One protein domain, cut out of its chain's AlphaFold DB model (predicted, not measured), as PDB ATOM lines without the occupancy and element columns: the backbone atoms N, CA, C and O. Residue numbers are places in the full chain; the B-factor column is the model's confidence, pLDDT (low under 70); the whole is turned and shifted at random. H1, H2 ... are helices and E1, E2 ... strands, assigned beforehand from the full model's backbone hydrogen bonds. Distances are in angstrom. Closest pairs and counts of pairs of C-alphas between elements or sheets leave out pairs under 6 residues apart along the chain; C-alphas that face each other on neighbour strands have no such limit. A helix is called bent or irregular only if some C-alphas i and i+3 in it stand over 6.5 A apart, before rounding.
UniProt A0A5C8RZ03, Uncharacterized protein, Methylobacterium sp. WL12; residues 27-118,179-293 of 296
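Overview. This is residues 27 to 118 and 179 to 293 of the 296 residues of an uncharacterized protein of Methylobacterium sp. WL12 (UniProt A0A5C8RZ03). Three helices side by side in a row, H1, H6 and H7, are crossed by an antiparallel pair, H2 and H5, and these five make the body. From one end of H5 the long H4 turns off about perpendicular with H3 beside it, and on that side of the body a small strand hairpin, E1 and E2, lies apart from H2 to H8. The 207 printed residues run E1, E2, then H1 to H8, with one antiparallel sheet of two strands; the class is mostly helix. The whole is compact, with a radius of gyration of the C-alphas of 19.5 A, and spans 62 by 41 by 34 A.

Arrangement. Begin at E1, residues 27 to 29, and E2, residues 46 to 49: this antiparallel hairpin has N 27 and O 48 at 2.7 A and N 29 and O 46 at 2.9 A, within hydrogen-bond range. Turn to the hub, H6, residues 239 to 260. It touches H7, residues 266 to 281, in a helical hairpin at a shallow tilt of 11 degrees; the closest C-alphas, of Lys 256 and Ile 273, are 6.0 A apart. H1, residues 70 to 79, touches H6 at 24 degrees, a shallow tilt, closest at C-alphas 79 and 239, 4.8 A. H2, residues 86 to 104, touches H6 at a steep tilt of 52 degrees, with C-alphas 100 and 255 closest at 5.5 A. H5, residues 202 to 220, touches H2, opposite ways at 0 degrees, with C-alphas 95 and 210 closest at 5.8 A. H4, residues 180 to 199, touches H5 only at the corner, and only just, with 3 pairs of C-alphas within 8 A, Lys 196 and Ser 205 closest at 7.2 A. H3, residues 112 to 118, touches residues 190 to 197 of H4, with C-alphas 116 and 190 closest at 6.1 A. H8, residues 283 to 291, only just touches H5, with 3 pairs, C-alphas 208 and 289 closest at 6.9 A. Every O i to N i+4 pair is within hydrogen-bond range in H2, H3, H4, H5, H6 and H8, against 4 of 6 in H1 and 9 of 12 in H7.

Along the chain. Find C-alpha 27 at (253.141, 269.641, 415.369), where E1 begins. Find C-alpha 239 at (252.150, 251.242, 384.571); from there H6 runs 31.5 A to C-alpha 260. H4 measures 28.6 A, H5 27.0 A, H2 26.5 A and H7 23.8 A. H1 is irregular, but only just: C-alphas 75 and 78 are 6.8 A apart. H8 ends at C-alpha 291, (242.018, 262.876, 386.930).

Size, cuts and confidence. The C-alphas farthest apart, of Ser 39 and Val 233, are 65.0 A apart. Residues 119 to 178 are not printed, and C-alphas 118 and 179 stand 16.5 A apart across the cut. The links E1 to E2, E2 to H1 and H5 to H6 are long. The mean pLDDT of the printed part is 70.2, and 93 residues are under 70, among them 27 to 62, 224 to 237 and 280 to 293.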
ATOM      1  N   SER A  27     253.000 268.282 414.856       46.94
ATOM      2  CA  SER A  27     253.141 269.641 415.369       46.94
ATOM      3  C   SER A  27     253.437 269.566 416.860       46.94
ATOM      4  O   SER A  27     252.675 268.981 417.632       46.94
ATOM      5  N   VAL A  28     254.523 270.195 417.284       48.50
ATOM      6  CA  VAL A  28     254.831 270.369 418.702       48.50
ATOM      7  C   VAL A  28     254.378 271.762 419.107       48.50
ATOM      8  O   VAL A  28     254.813 272.753 418.523       48.50
ATOM      9  N   PHE A  29     253.511 271.840 420.109       49.28
ATOM     10  CA  PHE A  29     253.142 273.095 420.743       49.28
ATOM     11  C   PHE A  29     253.871 273.176 422.077       49.28
ATOM     12  O   PHE A  29     253.596 272.410 422.998       49.28
ATOM     13  N   SER A  30     254.830 274.091 422.147       44.84
ATOM     14  CA  SER A  30     255.567 274.427 423.362       44.84
ATOM     15  C   SER A  30     255.105 275.799 423.855       44.84
ATOM     16  O   SER A  30     254.873 276.677 423.019       44.84
ATOM     17  N   PRO A  31     255.021 276.036 425.176       46.75
ATOM     18  CA  PRO A  31     255.113 277.391 425.713       46.75
ATOM     19  C   PRO A  31     256.416 278.061 425.240       46.75
ATOM     20  O   PRO A  31     257.364 277.366 424.867       46.75
ATOM     21  N   GLU A  32     256.468 279.395 425.249       44.16
ATOM     22  CA  GLU A  32     257.649 280.167 424.836       44.16
ATOM     23  C   GLU A  32     258.929 279.670 425.541       44.16
ATOM     24  O   GLU A  32     259.072 279.798 426.755       44.16
ATOM     25  N   GLY A  33     259.850 279.067 424.778       48.97
ATOM     26  CA  GLY A  33     261.123 278.531 425.272       48.97
ATOM     27  C   GLY A  33     261.764 277.535 424.299       48.97
ATOM     28  O   GLY A  33     261.075 276.925 423.480       48.97
ATOM     29  N   ASP A  34     263.091 277.380 424.356       50.69
ATOM     30  CA  ASP A  34     263.797 276.346 423.586       50.69
ATOM     31  C   ASP A  34     263.588 274.990 424.284       50.69
ATOM     32  O   ASP A  34     264.017 274.830 425.428       50.69
ATOM     33  N   PRO A  35     262.967 273.986 423.638       44.00
ATOM     34  CA  PRO A  35     262.737 272.677 424.251       44.00
ATOM     35  C   PRO A  35     264.030 271.896 424.547       44.00
ATOM     36  O   PRO A  35     263.980 270.853 425.195       44.00
ATOM     37  N   ARG A  36     265.188 272.373 424.072       46.75
ATOM     38  CA  ARG A  36     266.514 271.823 424.396       46.75
ATOM     39  C   ARG A  36     267.134 272.453 425.645       46.75
ATOM     40  O   ARG A  36     268.144 271.947 426.127       46.75
ATOM     41  N   ASP A  37     266.563 273.545 426.151       50.91
ATOM     42  CA  ASP A  37     266.986 274.189 427.390       50.91
ATOM     43  C   ASP A  37     266.343 273.465 428.593       50.91
ATOM     44  O   ASP A  37     265.113 273.414 428.686       50.91
ATOM     45  N   PRO A  38     267.136 272.913 429.535       54.28
ATOM     46  CA  PRO A  38     266.627 272.218 430.721       54.28
ATOM     47  C   PRO A  38     265.739 273.079 431.630       54.28
ATOM     48  O   PRO A  38     265.030 272.538 432.477       54.28
ATOM     49  N   SER A  39     265.814 274.407 431.502       58.12
ATOM     50  CA  SER A  39     264.997 275.356 432.262       58.12
ATOM     51  C   SER A  39     263.614 275.605 431.651       58.12
ATOM     52  O   SER A  39     262.741 276.161 432.323       58.12
ATOM     53  N   THR A  40     263.375 275.157 430.413       46.66
ATOM     54  CA  THR A  40     262.073 275.281 429.750       46.66
ATOM     55  C   THR A  40     261.067 274.331 430.392       46.66
ATOM     56  O   THR A  40     261.237 273.111 430.414       46.66
ATOM     57  N   ASN A  41     259.977 274.890 430.917       49.34
ATOM     58  CA  ASN A  41     258.919 274.107 431.539       49.34
ATOM     59  C   ASN A  41     258.082 273.370 430.476       49.34
ATOM     60  O   ASN A  41     257.151 273.924 429.896       49.34
ATOM     61  N   LEU A  42     258.391 272.090 430.259       47.41
ATOM     62  CA  LEU A  42     257.711 271.225 429.289       47.41
ATOM     63  C   LEU A  42     256.400 270.611 429.805       47.41
ATOM     64  O   LEU A  42     255.727 269.914 429.052       47.41
ATOM     65  N   SER A  43     255.997 270.868 431.058       45.22
ATOM     66  CA  SER A  43     254.769 270.285 431.640       45.22
ATOM     67  C   SER A  43     253.474 270.715 430.937       45.22
ATOM     68  O   SER A  43     252.425 270.115 431.162       45.22
ATOM     69  N   GLN A  44     253.549 271.734 430.078       42.00
ATOM     70  CA  GLN A  44     252.441 272.240 429.267       42.00
ATOM     71  C   GLN A  44     252.629 271.995 427.761       42.00
ATOM     72  O   GLN A  44     251.789 272.419 426.970       42.00
ATOM     73  N   ALA A  45     253.718 271.339 427.348       42.16
ATOM     74  CA  ALA A  45     253.946 271.024 425.945       42.16
ATOM     75  C   ALA A  45     253.039 269.866 425.505       42.16
ATOM     76  O   ALA A  45     252.902 268.866 426.212       42.16
ATOM     77  N   TYR A  46     252.434 269.979 424.323       48.91
ATOM     78  CA  TYR A  46     251.622 268.911 423.743       48.91
ATOM     79  C   TYR A  46     251.945 268.712 422.264       48.91
ATOM     80  O   TYR A  46     252.285 269.643 421.530       48.91
ATOM     81  N   ILE A  47     251.852 267.458 421.834       46.69
ATOM     82  CA  ILE A  47     252.179 267.023 420.480       46.69
ATOM     83  C   ILE A  47     250.873 266.676 419.770       46.69
ATOM     84  O   ILE A  47     250.019 265.985 420.326       46.69
ATOM     85  N   VAL A  48     250.716 267.156 418.542       48.12
ATOM     86  CA  VAL A  48     249.549 266.912 417.692       48.12
ATOM     87  C   VAL A  48     250.025 266.271 416.386       48.12
ATOM     88  O   VAL A  48     250.966 266.780 415.795       48.12
ATOM     89  N   PRO A  49     249.422 265.180 415.892       47.66
ATOM     90  CA  PRO A  49     249.808 264.600 414.606       47.66
ATOM     91  C   PRO A  49     249.542 265.557 413.427       47.66
ATOM     92  O   PRO A  49     248.497 266.210 413.371       47.66
ATOM     93  N   GLU A  50     250.466 265.604 412.464       43.94
ATOM     94  CA  GLU A  50     250.397 266.411 411.243       43.94
ATOM     95  C   GLU A  50     250.531 265.537 409.970       43.94
ATOM     96  O   GLU A  50     251.387 264.662 409.928       43.94
ATOM     97  N   PRO A  51     249.735 265.735 408.895       45.53
ATOM     98  CA  PRO A  51     248.604 266.647 408.819       45.53
ATOM     99  C   PRO A  51     247.574 266.305 409.892       45.53
ATOM    100  O   PRO A  51     247.476 265.151 410.305       45.53
ATOM    101  N   PHE A  52     246.822 267.312 410.350       39.62
ATOM    102  CA  PHE A  52     245.672 267.112 411.231       39.62
ATOM    103  C   PHE A  52     244.607 266.371 410.432       39.62
ATOM    104  O   PHE A  52     243.643 266.945 409.922       39.62
ATOM    105  N   VAL A  53     244.834 265.085 410.207       37.97
ATOM    106  CA  VAL A  53     243.881 264.277 409.506       37.97
ATOM    107  C   VAL A  53     242.875 263.894 410.569       37.97
ATOM    108  O   VAL A  53     243.145 263.083 411.447       37.97
ATOM    109  N   LEU A  54     241.642 264.350 410.375       38.19
ATOM    110  CA  LEU A  54     240.466 263.529 410.659       38.19
ATOM    111  C   LEU A  54     240.482 262.265 409.771       38.19
ATOM    112  O   LEU A  54     239.487 261.893 409.143       38.19
ATOM    113  N   GLN A  55     241.643 261.622 409.648       35.12
ATOM    114  CA  GLN A  55     241.700 260.195 409.525       35.12
ATOM    115  C   GLN A  55     241.099 259.670 410.819       35.12
ATOM    116  O   GLN A  55     241.040 260.378 411.829       35.12
ATOM    117  N   PRO A  56     240.555 258.461 410.782       36.19
ATOM    118  CA  PRO A  56     240.254 257.776 412.012       36.19
ATOM    119  C   PRO A  56     241.460 257.900 412.965       36.19
ATOM    120  O   PRO A  56     242.464 257.234 412.762       36.19
ATOM    121  N   LEU A  57     241.354 258.740 414.002       37.91
ATOM    122  CA  LEU A  57     242.207 258.754 415.200       37.91
ATOM    123  C   LEU A  57     241.975 257.456 416.007       37.91
ATOM    124  O   LEU A  57     241.893 257.447 417.230       37.91
ATOM    125  N   TYR A  58     241.771 256.344 415.306       44.22
ATOM    126  CA  TYR A  58     241.337 255.074 415.839       44.22
ATOM    127  C   TYR A  58     242.442 254.076 415.542       44.22
ATOM    128  O   TYR A  58     242.629 253.683 414.397       44.22
ATOM    129  N   LEU A  59     243.159 253.713 416.606       45.91
ATOM    130  CA  LEU A  59     243.927 252.479 416.752       45.91
ATOM    131  C   LEU A  59     244.608 252.032 415.451       45.91
ATOM    132  O   LEU A  59     244.196 251.041 414.836       45.91
ATOM    133  N   SER A  60     245.658 252.747 415.033       46.62
ATOM    134  CA  SER A  60     246.603 252.178 414.069       46.62
ATOM    135  C   SER A  60     246.987 250.783 414.576       46.62
ATOM    136  O   SER A  60     247.514 250.662 415.686       46.62
ATOM    137  N   GLY A  61     246.672 249.737 413.815       53.53
ATOM    138  CA  GLY A  61     246.977 248.358 414.195       53.53
ATOM    139  C   GLY A  61     245.905 247.583 414.973       53.53
ATOM    140  O   GLY A  61     246.248 246.538 415.512       53.53
ATOM    141  N   PHE A  62     244.633 248.010 415.023       65.19
ATOM    142  CA  PHE A  62     243.555 247.108 415.491       65.19
ATOM    143  C   PHE A  62     243.395 245.888 414.567       65.19
ATOM    144  O   PHE A  62     243.193 244.769 415.028       65.19
ATOM    145  N   ILE A  63     243.511 246.107 413.256       70.38
ATOM    146  CA  ILE A  63     243.668 245.046 412.260       70.38
ATOM    147  C   ILE A  63     245.006 245.301 411.582       70.38
ATOM    148  O   ILE A  63     245.190 246.358 410.982       70.38
ATOM    149  N   GLN A  64     245.924 244.351 411.713       80.19
ATOM    150  CA  GLN A  64     247.218 244.367 411.040       80.19
ATOM    151  C   GLN A  64     247.191 243.342 409.920       80.19
ATOM    152  O   GLN A  64     246.745 242.210 410.113       80.19
ATOM    153  N   THR A  65     247.627 243.756 408.739       86.06
ATOM    154  CA  THR A  65     247.814 242.848 407.617       86.06
ATOM    155  C   THR A  65     249.227 242.288 407.630       86.06
ATOM    156  O   THR A  65     250.172 242.945 408.063       86.06
ATOM    157  N   ASP A  66     249.383 241.056 407.146       90.12
ATOM    158  CA  ASP A  66     250.718 240.498 406.960       90.12
ATOM    159  C   ASP A  66     251.510 241.384 405.990       90.12
ATOM    160  O   ASP A  66     250.984 241.686 404.908       90.12
ATOM    161  N   PRO A  67     252.778 241.721 406.290       91.31
ATOM    162  CA  PRO A  67     253.610 242.522 405.403       91.31
ATOM    163  C   PRO A  67     253.657 241.965 403.977       91.31
ATOM    164  O   PRO A  67     253.484 240.757 403.759       91.31
ATOM    165  N   LEU A  68     253.910 242.834 402.995       91.94
ATOM    166  CA  LEU A  68     254.173 242.410 401.618       91.94
ATOM    167  C   LEU A  68     255.225 241.291 401.593       91.94
ATOM    168  O   LEU A  68     256.345 241.446 402.079       91.94
ATOM    169  N   SER A  69     254.838 240.150 401.033       93.38
ATOM    170  CA  SER A  69     255.740 239.026 400.817       93.38
ATOM    171  C   SER A  69     256.612 239.278 399.589       93.38
ATOM    172  O   SER A  69     256.299 240.123 398.750       93.38
ATOM    173  N   LYS A  70     257.670 238.479 399.413       92.12
ATOM    174  CA  LYS A  70     258.483 238.529 398.190       92.12
ATOM    175  C   LYS A  70     257.641 238.334 396.922       92.12
ATOM    176  O   LYS A  70     257.844 239.039 395.948       92.12
ATOM    177  N   ILE A  71     256.637 237.455 396.968       92.94
ATOM    178  CA  ILE A  71     255.714 237.224 395.845       92.94
ATOM    179  C   ILE A  71     254.897 238.484 395.534       92.94
ATOM    180  O   ILE A  71     254.638 238.775 394.370       92.94
ATOM    181  N   ASP A  72     254.488 239.237 396.557       93.06
ATOM    182  CA  ASP A  72     253.755 240.490 396.361       93.06
ATOM    183  C   ASP A  72     254.652 241.557 395.725       93.06
ATOM    184  O   ASP A  72     254.230 242.240 394.796       93.06
ATOM    185  N   ILE A  73     255.904 241.656 396.178       91.19
ATOM    186  CA  ILE A  73     256.907 242.574 395.622       91.19
ATOM    187  C   ILE A  73     257.201 242.215 394.160       91.19
ATOM    188  O   ILE A  73     257.115 243.079 393.290       91.19
ATOM    189  N   ASP A  74     257.429 240.932 393.864       91.00
ATOM    190  CA  ASP A  74     257.681 240.432 392.508       91.00
ATOM    191  C   ASP A  74     256.489 240.696 391.564       91.00
ATOM    192  O   ASP A  74     256.677 240.906 390.367       91.00
ATOM    193  N   ARG A  75     255.251 240.733 392.085       90.19
ATOM    194  CA  ARG A  75     254.049 241.120 391.318       90.19
ATOM    195  C   ARG A  75     253.982 242.619 391.025       90.19
ATOM    196  O   ARG A  75     253.376 243.005 390.029       90.19
ATOM    197  N   LEU A  76     254.544 243.457 391.891       89.69
ATOM    198  CA  LEU A  76     254.521 244.915 391.759       89.69
ATOM    199  C   LEU A  76     255.681 245.449 390.906       89.69
ATOM    200  O   LEU A  76     255.499 246.422 390.173       89.69
ATOM    201  N   GLN A  77     256.838 244.785 390.961       89.06
ATOM    202  CA  GLN A  77     258.081 245.180 390.292       89.06
ATOM    203  C   GLN A  77     257.949 245.463 388.779       89.06
ATOM    204  O   GLN A  77     258.519 246.455 388.327       89.06
ATOM    205  N   PRO A  78     257.184 244.692 387.974       89.19
ATOM    206  CA  PRO A  78     257.087 244.917 386.528       89.19
ATOM    207  C   PRO A  78     256.465 246.262 386.131       89.19
ATOM    208  O   PRO A  78     256.557 246.664 384.973       89.19
ATOM    209  N   TYR A  79     255.795 246.943 387.063       84.25
ATOM    210  CA  TYR A  79     255.125 248.218 386.811       84.25
ATOM    211  C   TYR A  79     255.977 249.437 387.164       84.25
ATOM    212  O   TYR A  79     255.516 250.570 387.013       84.25
ATOM    213  N   LEU A  80     257.200 249.208 387.637       79.88
ATOM    214  CA  LEU A  80     258.129 250.238 388.067       79.88
ATOM    215  C   LEU A  80     259.412 250.161 387.242       79.88
ATOM    216  O   LEU A  80     259.847 249.094 386.820       79.88
ATOM    217  N   THR A  81     260.012 251.322 386.989       77.00
ATOM    218  CA  THR A  81     261.257 251.443 386.212       77.00
ATOM    219  C   THR A  81     262.508 251.161 387.037       77.00
ATOM    220  O   THR A  81     263.581 250.972 386.470       77.00
ATOM    221  N   THR A  82     262.381 251.162 388.360       82.19
ATOM    222  CA  THR A  82     263.452 250.930 389.329       82.19
ATOM    223  C   THR A  82     262.993 249.914 390.366       82.19
ATOM    224  O   THR A  82     261.794 249.652 390.507       82.19
ATOM    225  N   ASP A  83     263.949 249.337 391.087       86.25
ATOM    226  CA  ASP A  83     263.660 248.417 392.183       86.25
ATOM    227  C   ASP A  83     262.822 249.104 393.269       86.25
ATOM    228  O   ASP A  83     262.993 250.294 393.553       86.25
ATOM    229  N   ILE A  84     261.895 248.352 393.866       85.31
ATOM    230  CA  ILE A  84     261.069 248.851 394.968       85.31
ATOM    231  C   ILE A  84     261.950 249.032 396.206       85.31
ATOM    232  O   ILE A  84     262.483 248.066 396.750       85.31
ATOM    233  N   SER A  85     262.063 250.273 396.674       88.06
ATOM    234  CA  SER A  85     262.783 250.618 397.897       88.06
ATOM    235  C   SER A  85     262.062 250.128 399.159       88.06
ATOM    236  O   SER A  85     260.841 249.953 399.197       88.06
ATOM    237  N   GLU A  86     262.820 249.943 400.243       88.19
ATOM    238  CA  GLU A  86     262.262 249.578 401.553       88.19
ATOM    239  C   GLU A  86     261.301 250.650 402.097       88.19
ATOM    240  O   GLU A  86     260.293 250.315 402.723       88.19
ATOM    241  N   SER A  87     261.568 251.930 401.814       86.19
ATOM    242  CA  SER A  87     260.685 253.057 402.144       86.19
ATOM    243  C   SER A  87     259.326 252.921 401.466       86.19
ATOM    244  O   SER A  87     258.292 253.020 402.132       86.19
ATOM    245  N   LEU A  88     259.308 252.616 400.166       86.38
ATOM    246  CA  LEU A  88     258.068 252.417 399.425       86.38
ATOM    247  C   LEU A  88     257.296 251.190 399.926       86.38
ATOM    248  O   LEU A  88     256.076 251.253 400.080       86.38
ATOM    249  N   ILE A  89     257.988 250.091 400.239       89.62
ATOM    250  CA  ILE A  89     257.371 248.897 400.843       89.62
ATOM    251  C   ILE A  89     256.690 249.258 402.167       89.62
ATOM    252  O   ILE A  89     255.552 248.845 402.412       89.62
ATOM    253  N   LEU A  90     257.362 250.033 403.021       87.06
ATOM    254  CA  LEU A  90     256.818 250.460 404.307       87.06
ATOM    255  C   LEU A  90     255.565 251.326 404.131       87.06
ATOM    256  O   LEU A  90     254.563 251.092 404.809       87.06
ATOM    257  N   GLU A  91     255.587 252.279 403.199       84.44
ATOM    258  CA  GLU A  91     254.435 253.138 402.915       84.44
ATOM    259  C   GLU A  91     253.253 252.368 402.316       84.44
ATOM    260  O   GLU A  91     252.104 252.616 402.690       84.44
ATOM    261  N   ILE A  92     253.503 251.375 401.457       88.94
ATOM    262  CA  ILE A  92     252.436 250.504 400.946       88.94
ATOM    263  C   ILE A  92     251.813 249.698 402.086       88.94
ATOM    264  O   ILE A  92     250.587 249.681 402.200       88.94
ATOM    265  N   ASN A  93     252.619 249.068 402.947       88.88
ATOM    266  CA  ASN A  93     252.104 248.322 404.100       88.88
ATOM    267  C   ASN A  93     251.254 249.222 405.011       88.88
ATOM    268  O   ASN A  93     250.122 248.871 405.333       88.88
ATOM    269  N   ARG A  94     251.741 250.427 405.340       83.94
ATOM    270  CA  ARG A  94     250.992 251.416 406.135       83.94
ATOM    271  C   ARG A  94     249.675 251.816 405.475       83.94
ATOM    272  O   ARG A  94     248.648 251.895 406.142       83.94
ATOM    273  N   ALA A  95     249.689 252.074 404.169       84.19
ATOM    274  CA  ALA A  95     248.482 252.426 403.430       84.19
ATOM    275  C   ALA A  95     247.461 251.276 403.429       84.19
ATOM    276  O   ALA A  95     246.265 251.528 403.592       84.19
ATOM    277  N   ILE A  96     247.921 250.031 403.268       89.62
ATOM    278  CA  ILE A  96     247.080 248.829 403.338       89.62
ATOM    279  C   ILE A  96     246.470 248.687 404.732       89.62
ATOM    280  O   ILE A  96     245.251 248.558 404.832       89.62
ATOM    281  N   ASP A  97     247.283 248.751 405.787       84.75
ATOM    282  CA  ASP A  97     246.826 248.611 407.171       84.75
ATOM    283  C   ASP A  97     245.785 249.671 407.527       84.75
ATOM    284  O   ASP A  97     244.693 249.339 407.991       84.75
ATOM    285  N   ASP A  98     246.066 250.941 407.237       78.00
ATOM    286  CA  ASP A  98     245.142 252.037 407.529       78.00
ATOM    287  C   ASP A  98     243.824 251.871 406.770       78.00
ATOM    288  O   ASP A  98     242.739 252.079 407.328       78.00
ATOM    289  N   PHE A  99     243.888 251.463 405.501       84.06
ATOM    290  CA  PHE A  99     242.697 251.236 404.695       84.06
ATOM    291  C   PHE A  99     241.868 250.059 405.222       84.06
ATOM    292  O   PHE A  99     240.663 250.208 405.442       84.06
ATOM    293  N   VAL A 100     242.500 248.914 405.482       86.38
ATOM    294  CA  VAL A 100     241.838 247.700 405.981       86.38
ATOM    295  C   VAL A 100     241.262 247.925 407.372       86.38
ATOM    296  O   VAL A 100     240.106 247.575 407.604       86.38
ATOM    297  N   CYS A 101     242.011 248.553 408.277       80.06
ATOM    298  CA  CYS A 101     241.546 248.884 409.619       80.06
ATOM    299  C   CYS A 101     240.318 249.807 409.559       80.06
ATOM    300  O   CYS A 101     239.300 249.552 410.208       80.06
ATOM    301  N   THR A 102     240.351 250.824 408.693       75.81
ATOM    302  CA  THR A 102     239.222 251.748 408.520       75.81
ATOM    303  C   THR A 102     237.976 251.054 407.963       75.81
ATOM    304  O   THR A 102     236.860 251.342 408.400       75.81
ATOM    305  N   VAL A 103     238.147 250.143 407.000       81.00
ATOM    306  CA  VAL A 103     237.047 249.353 406.423       81.00
ATOM    307  C   VAL A 103     236.498 248.353 407.442       81.00
ATOM    308  O   VAL A 103     235.284 248.245 407.601       81.00
ATOM    309  N   GLY A 104     237.378 247.666 408.173       76.44
ATOM    310  CA  GLY A 104     237.034 246.721 409.237       76.44
ATOM    311  C   GLY A 104     236.215 247.357 410.354       76.44
ATOM    312  O   GLY A 104     235.223 246.794 410.808       76.44
ATOM    313  N   LEU A 105     236.585 248.572 410.750       74.31
ATOM    314  CA  LEU A 105     235.915 249.309 411.815       74.31
ATOM    315  C   LEU A 105     234.743 250.164 411.325       74.31
ATOM    316  O   LEU A 105     234.132 250.852 412.138       74.31
ATOM    317  N   GLN A 106     234.382 250.134 410.038       71.88
ATOM    318  CA  GLN A 106     233.422 251.075 409.448       71.88
ATOM    319  C   GLN A 106     232.091 251.176 410.212       71.88
ATOM    320  O   GLN A 106     231.564 252.279 410.352       71.88
ATOM    321  N   SER A 107     231.554 250.060 410.709       67.88
ATOM    322  CA  SER A 107     230.306 250.022 411.488       67.88
ATOM    323  C   SER A 107     230.438 250.649 412.882       67.88
ATOM    324  O   SER A 107     229.454 251.138 413.435       67.88
ATOM    325  N   ARG A 108     231.652 250.663 413.438       67.38
ATOM    326  CA  ARG A 108     232.000 251.270 414.731       67.38
ATOM    327  C   ARG A 108     232.434 252.729 414.592       67.38
ATOM    328  O   ARG A 108     232.431 253.475 415.567       67.38
ATOM    329  N   LEU A 109     232.813 253.148 413.386       64.75
ATOM    330  CA  LEU A 109     233.266 254.501 413.112       64.75
ATOM    331  C   LEU A 109     232.097 255.492 413.080       64.75
ATOM    332  O   LEU A 109     231.107 255.300 412.376       64.75
ATOM    333  N   ALA A 110     232.280 256.638 413.739       62.97
ATOM    334  CA  ALA A 110     231.342 257.749 413.640       62.97
ATOM    335  C   ALA A 110     231.190 258.223 412.181       62.97
ATOM    336  O   ALA A 110     232.170 258.390 411.440       62.97
ATOM    337  N   THR A 111     229.953 258.467 411.762       67.94
ATOM    338  CA  THR A 111     229.632 259.104 410.477       67.94
ATOM    339  C   THR A 111     230.136 260.547 410.445       67.94
ATOM    340  O   THR A 111     230.310 261.172 411.489       67.94
ATOM    341  N   TRP A 112     230.322 261.123 409.251       69.31
ATOM    342  CA  TRP A 112     230.733 262.529 409.131       69.31
ATOM    343  C   TRP A 112     229.805 263.487 409.879       69.31
ATOM    344  O   TRP A 112     230.282 264.397 410.543       69.31
ATOM    345  N   LYS A 113     228.493 263.233 409.829       72.06
ATOM    346  CA  LYS A 113     227.493 264.026 410.545       72.06
ATOM    347  C   LYS A 113     227.666 263.932 412.062       72.06
ATOM    348  O   LYS A 113     227.588 264.943 412.741       72.06
ATOM    349  N   GLN A 114     227.934 262.737 412.592       69.44
ATOM    350  CA  GLN A 114     228.213 262.564 414.022       69.44
ATOM    351  C   GLN A 114     229.494 263.292 414.438       69.44
ATOM    352  O   GLN A 114     229.497 263.944 415.475       69.44
ATOM    353  N   ILE A 115     230.554 263.231 413.624       70.38
ATOM    354  CA  ILE A 115     231.800 263.967 413.887       70.38
ATOM    355  C   ILE A 115     231.540 265.479 413.865       70.38
ATOM    356  O   ILE A 115     231.970 266.175 414.775       70.38
ATOM    357  N   GLU A 116     230.797 265.987 412.878       74.38
ATOM    358  CA  GLU A 116     230.402 267.399 412.809       74.38
ATOM    359  C   GLU A 116     229.633 267.832 414.063       74.38
ATOM    360  O   GLU A 116     229.978 268.844 414.665       74.38
ATOM    361  N   THR A 117     228.634 267.052 414.493       72.75
ATOM    362  CA  THR A 117     227.861 267.346 415.710       72.75
ATOM    363  C   THR A 117     228.745 267.375 416.955       72.75
ATOM    364  O   THR A 117     228.603 268.276 417.774       72.75
ATOM    365  N   GLN A 118     229.675 266.428 417.096       68.00
ATOM    366  CA  GLN A 118     230.587 266.384 418.243       68.00
ATOM    367  C   GLN A 118     231.578 267.554 418.234       68.00
ATOM    368  O   GLN A 118     231.775 268.193 419.261       68.00
ATOM    369  N   LEU A 179     241.469 278.514 425.778       68.88
ATOM    370  CA  LEU A 179     240.823 277.492 424.944       68.88
ATOM    371  C   LEU A 179     241.088 277.700 423.446       68.88
ATOM    372  O   LEU A 179     240.554 276.958 422.619       68.88
ATOM    373  N   SER A 180     241.887 278.701 423.066       66.38
ATOM    374  CA  SER A 180     242.149 279.047 421.665       66.38
ATOM    375  C   SER A 180     242.747 277.889 420.864       66.38
ATOM    376  O   SER A 180     242.266 277.662 419.751       66.38
ATOM    377  N   PRO A 181     243.703 277.094 421.387       60.75
ATOM    378  CA  PRO A 181     244.262 275.973 420.635       60.75
ATOM    379  C   PRO A 181     243.227 274.888 420.317       60.75
ATOM    380  O   PRO A 181     243.163 274.392 419.187       60.75
ATOM    381  N   ILE A 182     242.366 274.563 421.287       58.88
ATOM    382  CA  ILE A 182     241.283 273.583 421.124       58.88
ATOM    383  C   ILE A 182     240.264 274.116 420.113       58.88
ATOM    384  O   ILE A 182     239.931 273.425 419.151       58.88
ATOM    385  N   ARG A 183     239.829 275.374 420.264       70.94
ATOM    386  CA  ARG A 183     238.875 276.012 419.343       70.94
ATOM    387  C   ARG A 183     239.415 276.075 417.918       70.94
ATOM    388  O   ARG A 183     238.708 275.684 416.995       70.94
ATOM    389  N   LEU A 184     240.659 276.511 417.718       69.88
ATOM    390  CA  LEU A 184     241.284 276.580 416.393       69.88
ATOM    391  C   LEU A 184     241.376 275.200 415.737       69.88
ATOM    392  O   LEU A 184     241.054 275.061 414.555       69.88
ATOM    393  N   SER A 185     241.755 274.179 416.505       62.00
ATOM    394  CA  SER A 185     241.817 272.796 416.023       62.00
ATOM    395  C   SER A 185     240.433 272.286 415.623       62.00
ATOM    396  O   SER A 185     240.258 271.773 414.518       62.00
ATOM    397  N   CYS A 186     239.418 272.509 416.461       64.69
ATOM    398  CA  CYS A 186     238.038 272.131 416.170       64.69
ATOM    399  C   CYS A 186     237.457 272.891 414.971       64.69
ATOM    400  O   CYS A 186     236.773 272.279 414.157       64.69
ATOM    401  N   ILE A 187     237.757 274.183 414.798       74.19
ATOM    402  CA  ILE A 187     237.320 274.974 413.634       74.19
ATOM    403  C   ILE A 187     237.926 274.417 412.343       74.19
ATOM    404  O   ILE A 187     237.203 274.203 411.367       74.19
ATOM    405  N   ARG A 188     239.239 274.147 412.333       70.38
ATOM    406  CA  ARG A 188     239.928 273.549 411.176       70.38
ATOM    407  C   ARG A 188     239.352 272.172 410.848       70.38
ATOM    408  O   ARG A 188     239.014 271.905 409.697       70.38
ATOM    409  N   ALA A 189     239.166 271.339 411.870       63.00
ATOM    410  CA  ALA A 189     238.556 270.023 411.747       63.00
ATOM    411  C   ALA A 189     237.123 270.110 411.191       63.00
ATOM    412  O   ALA A 189     236.773 269.397 410.253       63.00
ATOM    413  N   LEU A 190     236.295 271.025 411.703       72.50
ATOM    414  CA  LEU A 190     234.917 271.221 411.254       72.50
ATOM    415  C   LEU A 190     234.863 271.660 409.783       72.50
ATOM    416  O   LEU A 190     234.024 271.168 409.026       72.50
ATOM    417  N   ALA A 191     235.760 272.557 409.365       73.12
ATOM    418  CA  ALA A 191     235.870 272.983 407.973       73.12
ATOM    419  C   ALA A 191     236.214 271.802 407.047       73.12
ATOM    420  O   ALA A 191     235.574 271.623 406.005       73.12
ATOM    421  N   ASP A 192     237.155 270.953 407.462       65.62
ATOM    422  CA  ASP A 192     237.529 269.743 406.734       65.62
ATOM    423  C   ASP A 192     236.364 268.734 406.660       65.62
ATOM    424  O   ASP A 192     235.994 268.305 405.562       65.62
ATOM    425  N   VAL A 193     235.686 268.429 407.779       67.81
ATOM    426  CA  VAL A 193     234.495 267.548 407.793       67.81
ATOM    427  C   VAL A 193     233.404 268.074 406.869       67.81
ATOM    428  O   VAL A 193     232.868 267.313 406.065       67.81
ATOM    429  N   LYS A 194     233.083 269.371 406.935       72.31
ATOM    430  CA  LYS A 194     232.056 269.986 406.077       72.31
ATOM    431  C   LYS A 194     232.406 269.855 404.597       72.31
ATOM    432  O   LYS A 194     231.522 269.601 403.776       72.31
ATOM    433  N   SER A 195     233.686 269.976 404.245       67.75
ATOM    434  CA  SER A 195     234.153 269.735 402.876       67.75
ATOM    435  C   SER A 195     233.972 268.266 402.458       67.75
ATOM    436  O   SER A 195     233.548 267.984 401.336       67.75
ATOM    437  N   LYS A 196     234.205 267.322 403.378       64.19
ATOM    438  CA  LYS A 196     234.095 265.875 403.149       64.19
ATOM    439  C   LYS A 196     232.650 265.386 403.069       64.19
ATOM    440  O   LYS A 196     232.359 264.547 402.221       64.19
ATOM    441  N   ILE A 197     231.727 265.960 403.845       63.78
ATOM    442  CA  ILE A 197     230.278 265.707 403.729       63.78
ATOM    443  C   ILE A 197     229.793 266.014 402.308       63.78
ATOM    444  O   ILE A 197     229.041 265.231 401.730       63.78
ATOM    445  N   LYS A 198     230.268 267.117 401.712       64.44
ATOM    446  CA  LYS A 198     229.942 267.480 400.323       64.44
ATOM    447  C   LYS A 198     230.544 266.518 399.293       64.44
ATOM    448  O   LYS A 198     229.980 266.359 398.217       64.44
ATOM    449  N   ARG A 199     231.684 265.885 399.603       55.31
ATOM    450  CA  ARG A 199     232.440 265.002 398.692       55.31
ATOM    451  C   ARG A 199     231.922 263.559 398.624       55.31
ATOM    452  O   ARG A 199     232.429 262.809 397.790       55.31
ATOM    453  N   GLY A 200     230.937 263.181 399.443       61.19
ATOM    454  CA  GLY A 200     230.262 261.882 399.360       61.19
ATOM    455  C   GLY A 200     230.394 261.023 400.617       61.19
ATOM    456  O   GLY A 200     230.507 261.519 401.741       61.19
ATOM    457  N   ARG A 201     230.321 259.696 400.451       63.06
ATOM    458  CA  ARG A 201     230.278 258.763 401.590       63.06
ATOM    459  C   ARG A 201     231.673 258.616 402.217       63.06
ATOM    460  O   ARG A 201     232.682 258.581 401.518       63.06
ATOM    461  N   LYS A 202     231.750 258.457 403.546       63.84
ATOM    462  CA  LYS A 202     233.017 258.247 404.288       63.84
ATOM    463  C   LYS A 202     233.930 257.158 403.686       63.84
ATOM    464  O   LYS A 202     235.112 257.447 403.526       63.84
ATOM    465  N   PRO A 203     233.423 255.984 403.258       64.06
ATOM    466  CA  PRO A 203     234.249 254.962 402.607       64.06
ATOM    467  C   PRO A 203     234.926 255.436 401.313       64.06
ATOM    468  O   PRO A 203     236.057 255.057 401.030       64.06
ATOM    469  N   GLU A 204     234.281 256.316 400.541       66.56
ATOM    470  CA  GLU A 204     234.873 256.881 399.321       66.56
ATOM    471  C   GLU A 204     236.009 257.849 399.655       66.56
ATOM    472  O   GLU A 204     237.019 257.870 398.961       66.56
ATOM    473  N   SER A 205     235.878 258.617 400.740       67.25
ATOM    474  CA  SER A 205     236.941 259.514 401.216       67.25
ATOM    475  C   SER A 205     238.161 258.738 401.714       67.25
ATOM    476  O   SER A 205     239.292 259.112 401.427       67.25
ATOM    477  N   VAL A 206     237.934 257.634 402.425       70.62
ATOM    478  CA  VAL A 206     238.993 256.739 402.912       70.62
ATOM    479  C   VAL A 206     239.727 256.085 401.742       70.62
ATOM    480  O   VAL A 206     240.953 256.073 401.709       70.62
ATOM    481  N   PHE A 207     238.987 255.628 400.733       75.81
ATOM    482  CA  PHE A 207     239.582 255.089 399.516       75.81
ATOM    483  C   PHE A 207     240.393 256.139 398.739       75.81
ATOM    484  O   PHE A 207     241.474 255.832 398.248       75.81
ATOM    485  N   ARG A 208     239.939 257.399 398.678       70.88
ATOM    486  CA  ARG A 208     240.736 258.500 398.099       70.88
ATOM    487  C   ARG A 208     242.047 258.722 398.844       70.88
ATOM    488  O   ARG A 208     243.069 258.910 398.199       70.88
ATOM    489  N   LEU A 209     242.021 258.696 400.176       72.12
ATOM    490  CA  LEU A 209     243.227 258.851 400.992       72.12
ATOM    491  C   LEU A 209     244.217 257.712 400.750       72.12
ATOM    492  O   LEU A 209     245.404 257.976 400.584       72.12
ATOM    493  N   PHE A 210     243.727 256.473 400.668       80.12
ATOM    494  CA  PHE A 210     244.538 255.315 400.296       80.12
ATOM    495  C   PHE A 210     245.239 255.532 398.946       80.12
ATOM    496  O   PHE A 210     246.461 255.437 398.862       80.12
ATOM    497  N   LEU A 211     244.490 255.919 397.909       76.06
ATOM    498  CA  LEU A 211     245.058 256.194 396.586       76.06
ATOM    499  C   LEU A 211     246.034 257.381 396.591       76.06
ATOM    500  O   LEU A 211     247.058 257.329 395.916       76.06
ATOM    501  N   GLY A 212     245.736 258.433 397.356       72.31
ATOM    502  CA  GLY A 212     246.598 259.606 397.493       72.31
ATOM    503  C   GLY A 212     247.928 259.295 398.158       72.31
ATOM    504  O   GLY A 212     248.962 259.737 397.668       72.31
ATOM    505  N   ARG A 213     247.923 258.476 399.216       76.75
ATOM    506  CA  ARG A 213     249.163 258.024 399.857       76.75
ATOM    507  C   ARG A 213     250.030 257.215 398.902       76.75
ATOM    508  O   ARG A 213     251.208 257.518 398.779       76.75
ATOM    509  N   LEU A 214     249.444 256.264 398.169       79.06
ATOM    510  CA  LEU A 214     250.187 255.496 397.166       79.06
ATOM    511  C   LEU A 214     250.762 256.402 396.073       79.06
ATOM    512  O   LEU A 214     251.927 256.273 395.716       79.06
ATOM    513  N   ALA A 215     249.974 257.352 395.571       75.25
ATOM    514  CA  ALA A 215     250.438 258.296 394.562       75.25
ATOM    515  C   ALA A 215     251.586 259.187 395.066       75.25
ATOM    516  O   ALA A 215     252.515 259.457 394.312       75.25
ATOM    517  N   ASN A 216     251.530 259.647 396.316       74.25
ATOM    518  CA  ASN A 216     252.583 260.474 396.901       74.25
ATOM    519  C   ASN A 216     253.856 259.664 397.155       74.25
ATOM    520  O   ASN A 216     254.916 260.099 396.722       74.25
ATOM    521  N   ALA A 217     253.739 258.462 397.726       75.69
ATOM    522  CA  ALA A 217     254.874 257.561 397.921       75.69
ATOM    523  C   ALA A 217     255.569 257.235 396.587       75.69
ATOM    524  O   ALA A 217     256.786 257.288 396.479       75.69
ATOM    525  N   MET A 218     254.794 256.991 395.525       75.12
ATOM    526  CA  MET A 218     255.354 256.796 394.187       75.12
ATOM    527  C   MET A 218     256.092 258.042 393.668       75.12
ATOM    528  O   MET A 218     257.175 257.924 393.105       75.12
ATOM    529  N   LYS A 219     255.534 259.246 393.848       77.12
ATOM    530  CA  LYS A 219     256.187 260.493 393.409       77.12
ATOM    531  C   LYS A 219     257.483 260.779 394.164       77.12
ATOM    532  O   LYS A 219     258.430 261.256 393.549       77.12
ATOM    533  N   GLU A 220     257.511 260.529 395.472       77.19
ATOM    534  CA  GLU A 220     258.692 260.740 396.323       77.19
ATOM    535  C   GLU A 220     259.871 259.863 395.882       77.19
ATOM    536  O   GLU A 220     261.014 260.308 395.901       77.19
ATOM    537  N   GLU A 221     259.580 258.669 395.371       76.12
ATOM    538  CA  GLU A 221     260.560 257.740 394.793       76.12
ATOM    539  C   GLU A 221     260.889 258.049 393.314       76.12
ATOM    540  O   GLU A 221     261.582 257.289 392.641       76.12
ATOM    541  N   GLY A 222     260.395 259.170 392.778       72.00
ATOM    542  CA  GLY A 222     260.678 259.623 391.415       72.00
ATOM    543  C   GLY A 222     259.833 258.962 390.324       72.00
ATOM    544  O   GLY A 222     260.105 259.168 389.139       72.00
ATOM    545  N   PHE A 223     258.792 258.199 390.675       74.56
ATOM    546  CA  PHE A 223     257.919 257.578 389.683       74.56
ATOM    547  C   PHE A 223     256.939 258.577 389.074       74.56
ATOM    548  O   PHE A 223     256.272 259.364 389.754       74.56
ATOM    549  N   GLU A 224     256.777 258.486 387.756       67.94
ATOM    550  CA  GLU A 224     255.801 259.296 387.048       67.94
ATOM    551  C   GLU A 224     254.379 258.766 387.288       67.94
ATOM    552  O   GLU A 224     253.949 257.734 386.762       67.94
ATOM    553  N   VAL A 225     253.609 259.504 388.083       65.62
ATOM    554  CA  VAL A 225     252.200 259.200 388.330       65.62
ATOM    555  C   VAL A 225     251.345 259.862 387.253       65.62
ATOM    556  O   VAL A 225     250.928 261.013 387.387       65.62
ATOM    557  N   LYS A 226     251.070 259.125 386.171       62.81
ATOM    558  CA  LYS A 226     250.138 259.559 385.121       62.81
ATOM    559  C   LYS A 226     248.709 259.087 385.384       62.81
ATOM    560  O   LYS A 226     248.467 257.990 385.889       62.81
ATOM    561  N   VAL A 227     247.754 259.923 384.979       52.59
ATOM    562  CA  VAL A 227     246.323 259.596 384.949       52.59
ATOM    563  C   VAL A 227     246.054 258.617 383.805       52.59
ATOM    564  O   VAL A 227     246.538 258.863 382.699       52.59
ATOM    565  N   PRO A 228     245.258 257.549 384.002       50.97
ATOM    566  CA  PRO A 228     244.810 256.723 382.889       50.97
ATOM    567  C   PRO A 228     243.914 257.579 382.000       50.97
ATOM    568  O   PRO A 228     242.814 257.980 382.394       50.97
ATOM    569  N   TRP A 229     244.392 257.897 380.805       42.06
ATOM    570  CA  TRP A 229     243.590 258.589 379.814       42.06
ATOM    571  C   TRP A 229     242.597 257.583 379.233       42.06
ATOM    572  O   TRP A 229     243.010 256.648 378.569       42.06
ATOM    573  N   ASN A 230     241.311 257.758 379.545       43.59
ATOM    574  CA  ASN A 230     240.120 257.289 378.819       43.59
ATOM    575  C   ASN A 230     240.007 255.842 378.298       43.59
ATOM    576  O   ASN A 230     239.008 255.523 377.656       43.59
ATOM    577  N   GLU A 231     240.939 254.944 378.572       44.81
ATOM    578  CA  GLU A 231     240.898 253.617 377.983       44.81
ATOM    579  C   GLU A 231     240.263 252.646 378.969       44.81
ATOM    580  O   GLU A 231     240.855 252.161 379.929       44.81
ATOM    581  N   SER A 232     238.999 252.335 378.702       42.81
ATOM    582  CA  SER A 232     238.249 251.207 379.252       42.81
ATOM    583  C   SER A 232     238.851 249.835 378.881       42.81
ATOM    584  O   SER A 232     238.123 248.846 378.826       42.81
ATOM    585  N   VAL A 233     240.156 249.772 378.604       51.44
ATOM    586  CA  VAL A 233     240.887 248.608 378.109       51.44
ATOM    587  C   VAL A 233     242.101 248.375 379.025       51.44
ATOM    588  O   VAL A 233     243.035 249.177 379.005       51.44
ATOM    589  N   PRO A 234     242.101 247.306 379.844       52.97
ATOM    590  CA  PRO A 234     243.193 246.967 380.764       52.97
ATOM    591  C   PRO A 234     244.574 246.874 380.101       52.97
ATOM    592  O   PRO A 234     245.571 247.228 380.723       52.97
ATOM    593  N   ASP A 235     244.621 246.468 378.829       54.72
ATOM    594  CA  ASP A 235     245.856 246.146 378.100       54.72
ATOM    595  C   ASP A 235     246.674 247.370 377.654       54.72
ATOM    596  O   ASP A 235     247.780 247.227 377.139       54.72
ATOM    597  N   LYS A 236     246.146 248.582 377.851       59.03
ATOM    598  CA  LYS A 236     246.834 249.846 377.544       59.03
ATOM    599  C   LYS A 236     246.949 250.779 378.752       59.03
ATOM    600  O   LYS A 236     247.320 251.946 378.625       59.03
ATOM    601  N   ALA A 237     246.613 250.283 379.941       67.00
ATOM    602  CA  ALA A 237     246.680 251.087 381.147       67.00
ATOM    603  C   ALA A 237     248.131 251.473 381.473       67.00
ATOM    604  O   ALA A 237     249.056 250.672 381.344       67.00
ATOM    605  N   HIS A 238     248.320 252.711 381.932       74.44
ATOM    606  CA  HIS A 238     249.633 253.199 382.344       74.44
ATOM    607  C   HIS A 238     250.211 252.326 383.482       74.44
ATOM    608  O   HIS A 238     249.446 251.937 384.374       74.44
ATOM    609  N   PRO A 239     251.533 252.061 383.524       78.06
ATOM    610  CA  PRO A 239     252.150 251.242 384.571       78.06
ATOM    611  C   PRO A 239     251.785 251.675 385.996       78.06
ATOM    612  O   PRO A 239     251.439 250.833 386.817       78.06
ATOM    613  N   SER A 240     251.717 252.984 386.273       76.12
ATOM    614  CA  SER A 240     251.302 253.498 387.594       76.12
ATOM    615  C   SER A 240     249.885 253.085 388.006       76.12
ATOM    616  O   SER A 240     249.614 252.837 389.180       76.12
ATOM    617  N   PHE A 241     248.964 252.982 387.047       77.56
ATOM    618  CA  PHE A 241     247.608 252.523 387.311       77.56
ATOM    619  C   PHE A 241     247.583 251.028 387.608       77.56
ATOM    620  O   PHE A 241     246.925 250.597 388.555       77.56
ATOM    621  N   LEU A 242     248.304 250.239 386.808       80.00
ATOM    622  CA  LEU A 242     248.415 248.798 387.009       80.00
ATOM    623  C   LEU A 242     249.081 248.488 388.351       80.00
ATOM    624  O   LEU A 242     248.598 247.617 389.069       80.00
ATOM    625  N   PHE A 243     250.100 249.256 388.733       84.88
ATOM    626  CA  PHE A 243     250.725 249.194 390.048       84.88
ATOM    627  C   PHE A 243     249.694 249.390 391.165       84.88
ATOM    628  O   PHE A 243     249.483 248.494 391.978       84.88
ATOM    629  N   VAL A 244     248.967 250.512 391.162       83.44
ATOM    630  CA  VAL A 244     247.966 250.822 392.198       83.44
ATOM    631  C   VAL A 244     246.830 249.797 392.226       83.44
ATOM    632  O   VAL A 244     246.356 249.421 393.296       83.44
ATOM    633  N   ASN A 245     246.405 249.291 391.066       83.00
ATOM    634  CA  ASN A 245     245.397 248.238 390.980       83.00
ATOM    635  C   ASN A 245     245.891 246.897 391.560       83.00
ATOM    636  O   ASN A 245     245.119 246.177 392.199       83.00
ATOM    637  N   ASN A 246     247.170 246.561 391.373       88.06
ATOM    638  CA  ASN A 246     247.779 245.386 391.992       88.06
ATOM    639  C   ASN A 246     247.942 245.571 393.505       88.06
ATOM    640  O   ASN A 246     247.558 244.673 394.251       88.06
ATOM    641  N   VAL A 247     248.376 246.747 393.975       89.81
ATOM    642  CA  VAL A 247     248.408 247.071 395.414       89.81
ATOM    643  C   VAL A 247     247.013 246.950 396.031       89.81
ATOM    644  O   VAL A 247     246.858 246.353 397.093       89.81
ATOM    645  N   LEU A 248     245.969 247.438 395.354       89.19
ATOM    646  CA  LEU A 248     244.587 247.271 395.808       89.19
ATOM    647  C   LEU A 248     244.161 245.797 395.835       89.19
ATOM    648  O   LEU A 248     243.449 245.376 396.744       89.19
ATOM    649  N   SER A 249     244.591 244.998 394.859       89.69
ATOM    650  CA  SER A 249     244.289 243.564 394.826       89.69
ATOM    651  C   SER A 249     244.941 242.833 396.004       89.69
ATOM    652  O   SER A 249     244.248 242.110 396.719       89.69
ATOM    653  N   ILE A 250     246.221 243.109 396.273       92.31
ATOM    654  CA  ILE A 250     246.962 242.600 397.437       92.31
ATOM    655  C   ILE A 250     246.284 243.043 398.740       92.31
ATOM    656  O   ILE A 250     246.038 242.227 399.627       92.31
ATOM    657  N   CYS A 251     245.901 244.318 398.830       91.94
ATOM    658  CA  CYS A 251     245.175 244.879 399.965       91.94
ATOM    659  C   CYS A 251     243.858 244.137 400.237       91.94
ATOM    660  O   CYS A 251     243.542 243.829 401.383       91.94
ATOM    661  N   ILE A 252     243.091 243.805 399.196       91.69
ATOM    662  CA  ILE A 252     241.838 243.058 399.342       91.69
ATOM    663  C   ILE A 252     242.104 241.622 399.811       91.69
ATOM    664  O   ILE A 252     241.360 241.120 400.652       91.69
ATOM    665  N   GLU A 253     243.119 240.949 399.271       92.56
ATOM    666  CA  GLU A 253     243.471 239.576 399.655       92.56
ATOM    667  C   GLU A 253     243.936 239.506 401.113       92.56
ATOM    668  O   GLU A 253     243.309 238.827 401.932       92.56
ATOM    669  N   LYS A 254     244.971 240.275 401.459       93.94
ATOM    670  CA  LYS A 254     245.526 240.332 402.818       93.94
ATOM    671  C   LYS A 254     244.535 240.920 403.818       93.94
ATOM    672  O   LYS A 254     244.382 240.398 404.918       93.94
ATOM    673  N   GLY A 255     243.789 241.948 403.423       92.25
ATOM    674  CA  GLY A 255     242.784 242.576 404.274       92.25
ATOM    675  C   GLY A 255     241.636 241.640 404.639       92.25
ATOM    676  O   GLY A 255     241.178 241.652 405.778       92.25
ATOM    677  N   LYS A 256     241.198 240.764 403.723       94.00
ATOM    678  CA  LYS A 256     240.211 239.720 404.048       94.00
ATOM    679  C   LYS A 256     240.738 238.732 405.079       94.00
ATOM    680  O   LYS A 256     239.999 238.382 405.996       94.00
ATOM    681  N   ALA A 257     241.984 238.283 404.925       92.88
ATOM    682  CA  ALA A 257     242.613 237.380 405.882       92.88
ATOM    683  C   ALA A 257     242.697 238.031 407.273       92.88
ATOM    684  O   ALA A 257     242.226 237.448 408.249       92.88
ATOM    685  N   ALA A 258     243.169 239.278 407.335       90.00
ATOM    686  CA  ALA A 258     243.296 240.034 408.576       90.00
ATOM    687  C   ALA A 258     241.942 240.304 409.259       90.00
ATOM    688  O   ALA A 258     241.797 240.099 410.461       90.00
ATOM    689  N   ILE A 259     240.906 240.689 408.501       89.25
ATOM    690  CA  ILE A 259     239.548 240.886 409.042       89.25
ATOM    691  C   ILE A 259     238.989 239.576 409.610       89.25
ATOM    692  O   ILE A 259     238.416 239.578 410.702       89.25
ATOM    693  N   ASN A 260     239.165 238.454 408.907       90.75
ATOM    694  CA  ASN A 260     238.696 237.151 409.381       90.75
ATOM    695  C   ASN A 260     239.385 236.721 410.683       90.75
ATOM    696  O   ASN A 260     238.714 236.170 411.560       90.75
ATOM    697  N   GLY A 261     240.685 237.006 410.811       84.25
ATOM    698  CA  GLY A 261     241.488 236.724 412.003       84.25
ATOM    699  C   GLY A 261     241.294 237.699 413.171       84.25
ATOM    700  O   GLY A 261     241.864 237.473 414.230       84.25
ATOM    701  N   SER A 262     240.509 238.767 412.998       81.88
ATOM    702  CA  SER A 262     240.294 239.792 414.030       81.88
ATOM    703  C   SER A 262     239.172 239.452 415.024       81.88
ATOM    704  O   SER A 262     238.290 238.633 414.745       81.88
ATOM    705  N   ASP A 263     239.137 240.195 416.135       78.75
ATOM    706  CA  ASP A 263     238.116 240.117 417.196       78.75
ATOM    707  C   ASP A 263     236.774 240.797 416.840       78.75
ATOM    708  O   ASP A 263     235.939 241.099 417.701       78.75
ATOM    709  N   LEU A 264     236.545 241.099 415.561       74.38
ATOM    710  CA  LEU A 264     235.265 241.624 415.091       74.38
ATOM    711  C   LEU A 264     234.147 240.578 415.224       74.38
ATOM    712  O   LEU A 264     234.368 239.374 415.105       74.38
ATOM    713  N   LYS A 265     232.904 241.030 415.412       82.75
ATOM    714  CA  LYS A 265     231.739 240.137 415.353       82.75
ATOM    715  C   LYS A 265     231.542 239.645 413.919       82.75
ATOM    716  O   LYS A 265     231.797 240.385 412.974       82.75
ATOM    717  N   GLU A 266     230.980 238.453 413.739       86.81
ATOM    718  CA  GLU A 266     230.765 237.868 412.402       86.81
ATOM    719  C   GLU A 266     229.931 238.751 411.457       86.81
ATOM    720  O   GLU A 266     230.191 238.824 410.252       86.81
ATOM    721  N   THR A 267     228.969 239.502 412.000       84.12
ATOM    722  CA  THR A 267     228.207 240.497 411.231       84.12
ATOM    723  C   THR A 267     229.093 241.649 410.749       84.12
ATOM    724  O   THR A 267     228.983 242.063 409.599       84.12
ATOM    725  N   GLU A 268     230.009 242.131 411.595       81.00
ATOM    726  CA  GLU A 268     230.953 243.208 411.266       81.00
ATOM    727  C   GLU A 268     232.000 242.728 410.252       81.00
ATOM    728  O   GLU A 268     232.265 243.423 409.273       81.00
ATOM    729  N   LYS A 269     232.524 241.503 410.416       87.50
ATOM    730  CA  LYS A 269     233.437 240.867 409.450       87.50
ATOM    731  C   LYS A 269     232.799 240.758 408.068       87.50
ATOM    732  O   LYS A 269     233.392 241.172 407.073       87.50
ATOM    733  N   SER A 270     231.566 240.252 408.005       89.12
ATOM    734  CA  SER A 270     230.824 240.089 406.750       89.12
ATOM    735  C   SER A 270     230.599 241.426 406.037       89.12
ATOM    736  O   SER A 270     230.780 241.535 404.820       89.12
ATOM    737  N   GLU A 271     230.235 242.468 406.787       86.19
ATOM    738  CA  GLU A 271     230.058 243.817 406.252       86.19
ATOM    739  C   GLU A 271     231.370 244.421 405.748       86.19
ATOM    740  O   GLU A 271     231.401 244.945 404.629       86.19
ATOM    741  N   ALA A 272     232.446 244.297 406.525       86.50
ATOM    742  CA  ALA A 272     233.768 244.797 406.177       86.50
ATOM    743  C   ALA A 272     234.339 244.104 404.932       86.50
ATOM    744  O   ALA A 272     234.798 244.772 404.008       86.50
ATOM    745  N   ILE A 273     234.234 242.776 404.831       91.06
ATOM    746  CA  ILE A 273     234.683 242.008 403.656       91.06
ATOM    747  C   ILE A 273     233.896 242.402 402.406       91.06
ATOM    748  O   ILE A 273     234.468 242.514 401.311       91.06
ATOM    749  N   ARG A 274     232.584 242.626 402.546       88.25
ATOM    750  CA  ARG A 274     231.733 243.106 401.454       88.25
ATOM    751  C   ARG A 274     232.149 244.508 401.008       88.25
ATOM    752  O   ARG A 274     232.260 244.734 399.803       88.25
ATOM    753  N   ALA A 275     232.396 245.420 401.949       84.69
ATOM    754  CA  ALA A 275     232.866 246.775 401.664       84.69
ATOM    755  C   ALA A 275     234.240 246.756 400.976       84.69
ATOM    756  O   ALA A 275     234.380 247.312 399.888       84.69
ATOM    757  N   LEU A 276     235.205 246.009 401.520       86.88
ATOM    758  CA  LEU A 276     236.547 245.846 400.957       86.88
ATOM    759  C   LEU A 276     236.495 245.298 399.521       86.88
ATOM    760  O   LEU A 276     237.119 245.834 398.608       86.88
ATOM    761  N   SER A 277     235.666 244.276 399.285       85.19
ATOM    762  CA  SER A 277     235.490 243.676 397.955       85.19
ATOM    763  C   SER A 277     234.804 244.609 396.953       85.19
ATOM    764  O   SER A 277     235.001 244.457 395.745       85.19
ATOM    765  N   HIS A 278     233.997 245.565 397.417       82.88
ATOM    766  CA  HIS A 278     233.325 246.531 396.549       82.88
ATOM    767  C   HIS A 278     234.333 247.428 395.813       82.88
ATOM    768  O   HIS A 278     234.126 247.740 394.639       82.88
ATOM    769  N   HIS A 279     235.466 247.738 396.451       75.06
ATOM    770  CA  HIS A 279     236.542 248.541 395.864       75.06
ATOM    771  C   HIS A 279     237.256 247.848 394.690       75.06
ATOM    772  O   HIS A 279     237.853 248.520 393.854       75.06
ATOM    773  N   ARG A 280     237.115 246.523 394.523       67.50
ATOM    774  CA  ARG A 280     237.644 245.795 393.353       67.50
ATOM    775  C   ARG A 280     237.010 246.246 392.031       67.50
ATOM    776  O   ARG A 280     237.627 246.146 390.979       67.50
ATOM    777  N   LYS A 281     235.766 246.738 392.070       59.22
ATOM    778  CA  LYS A 281     235.027 247.209 390.882       59.22
ATOM    779  C   LYS A 281     235.368 248.654 390.507       59.22
ATOM    780  O   LYS A 281     234.833 249.191 389.539       59.22
ATOM    781  N   SER A 282     236.258 249.294 391.259       61.47
ATOM    782  CA  SER A 282     236.522 250.725 391.181       61.47
ATOM    783  C   SER A 282     237.561 251.119 390.127       61.47
ATOM    784  O   SER A 282     238.111 252.207 390.237       61.47
ATOM    785  N   PHE A 283     237.785 250.326 389.071       55.09
ATOM    786  CA  PHE A 283     238.681 250.670 387.946       55.09
ATOM    787  C   PHE A 283     238.430 252.102 387.425       55.09
ATOM    788  O   PHE A 283     239.352 252.898 387.261       55.09
ATOM    789  N   ARG A 284     237.148 252.475 387.282       56.81
ATOM    790  CA  ARG A 284     236.723 253.844 386.932       56.81
ATOM    791  C   ARG A 284     236.975 254.871 388.037       56.81
ATOM    792  O   ARG A 284     237.257 256.020 387.724       56.81
ATOM    793  N   ALA A 285     236.859 254.486 389.307       59.22
ATOM    794  CA  ALA A 285     237.090 255.400 390.422       59.22
ATOM    795  C   ALA A 285     238.584 255.703 390.584       59.22
ATOM    796  O   ALA A 285     238.931 256.861 390.755       59.22
ATOM    797  N   ILE A 286     239.467 254.707 390.437       61.34
ATOM    798  CA  ILE A 286     240.921 254.919 390.405       61.34
ATOM    799  C   ILE A 286     241.257 255.931 389.295       61.34
ATOM    800  O   ILE A 286     241.874 256.955 389.572       61.34
ATOM    801  N   GLY A 287     240.745 255.729 388.073       55.91
ATOM    802  CA  GLY A 287     240.921 256.685 386.971       55.91
ATOM    803  C   GLY A 287     240.361 258.089 387.253       55.91
ATOM    804  O   GLY A 287     241.019 259.082 386.955       55.91
ATOM    805  N   HIS A 288     239.186 258.190 387.882       55.84
ATOM    806  CA  HIS A 288     238.588 259.472 388.277       55.84
ATOM    807  C   HIS A 288     239.416 260.203 389.346       55.84
ATOM    808  O   HIS A 288     239.532 261.425 389.306       55.84
ATOM    809  N   TYR A 289     240.010 259.479 390.296       56.53
ATOM    810  CA  TYR A 289     240.788 260.085 391.379       56.53
ATOM    811  C   TYR A 289     242.158 260.576 390.936       56.53
ATOM    812  O   TYR A 289     242.617 261.603 391.426       56.53
ATOM    813  N   PHE A 290     242.764 259.920 389.947       53.28
ATOM    814  CA  PHE A 290     243.951 260.461 389.295       53.28
ATOM    815  C   PHE A 290     243.630 261.694 388.427       53.28
ATOM    816  O   PHE A 290     244.458 262.595 388.335       53.28
ATOM    817  N   ARG A 291     242.426 261.784 387.837       48.38
ATOM    818  CA  ARG A 291     242.018 262.876 386.930       48.38
ATOM    819  C   ARG A 291     241.887 264.241 387.600       48.38
ATOM    820  O   ARG A 291     242.249 265.242 386.991       48.38
ATOM    821  N   ASP A 292     241.369 264.294 388.821       45.50
ATOM    822  CA  ASP A 292     240.976 265.566 389.441       45.50
ATOM    823  C   ASP A 292     242.143 266.360 390.050       45.50
ATOM    824  O   ASP A 292     241.904 267.389 390.680       45.50
ATOM    825  N   GLY A 293     243.394 265.887 389.949       44.56
ATOM    826  CA  GLY A 293     244.533 266.523 390.631       44.56
ATOM    827  C   GLY A 293     244.340 266.645 392.152       44.56
ATOM    828  O   GLY A 293     245.091 267.340 392.824       44.56
TER     829      GLY A 293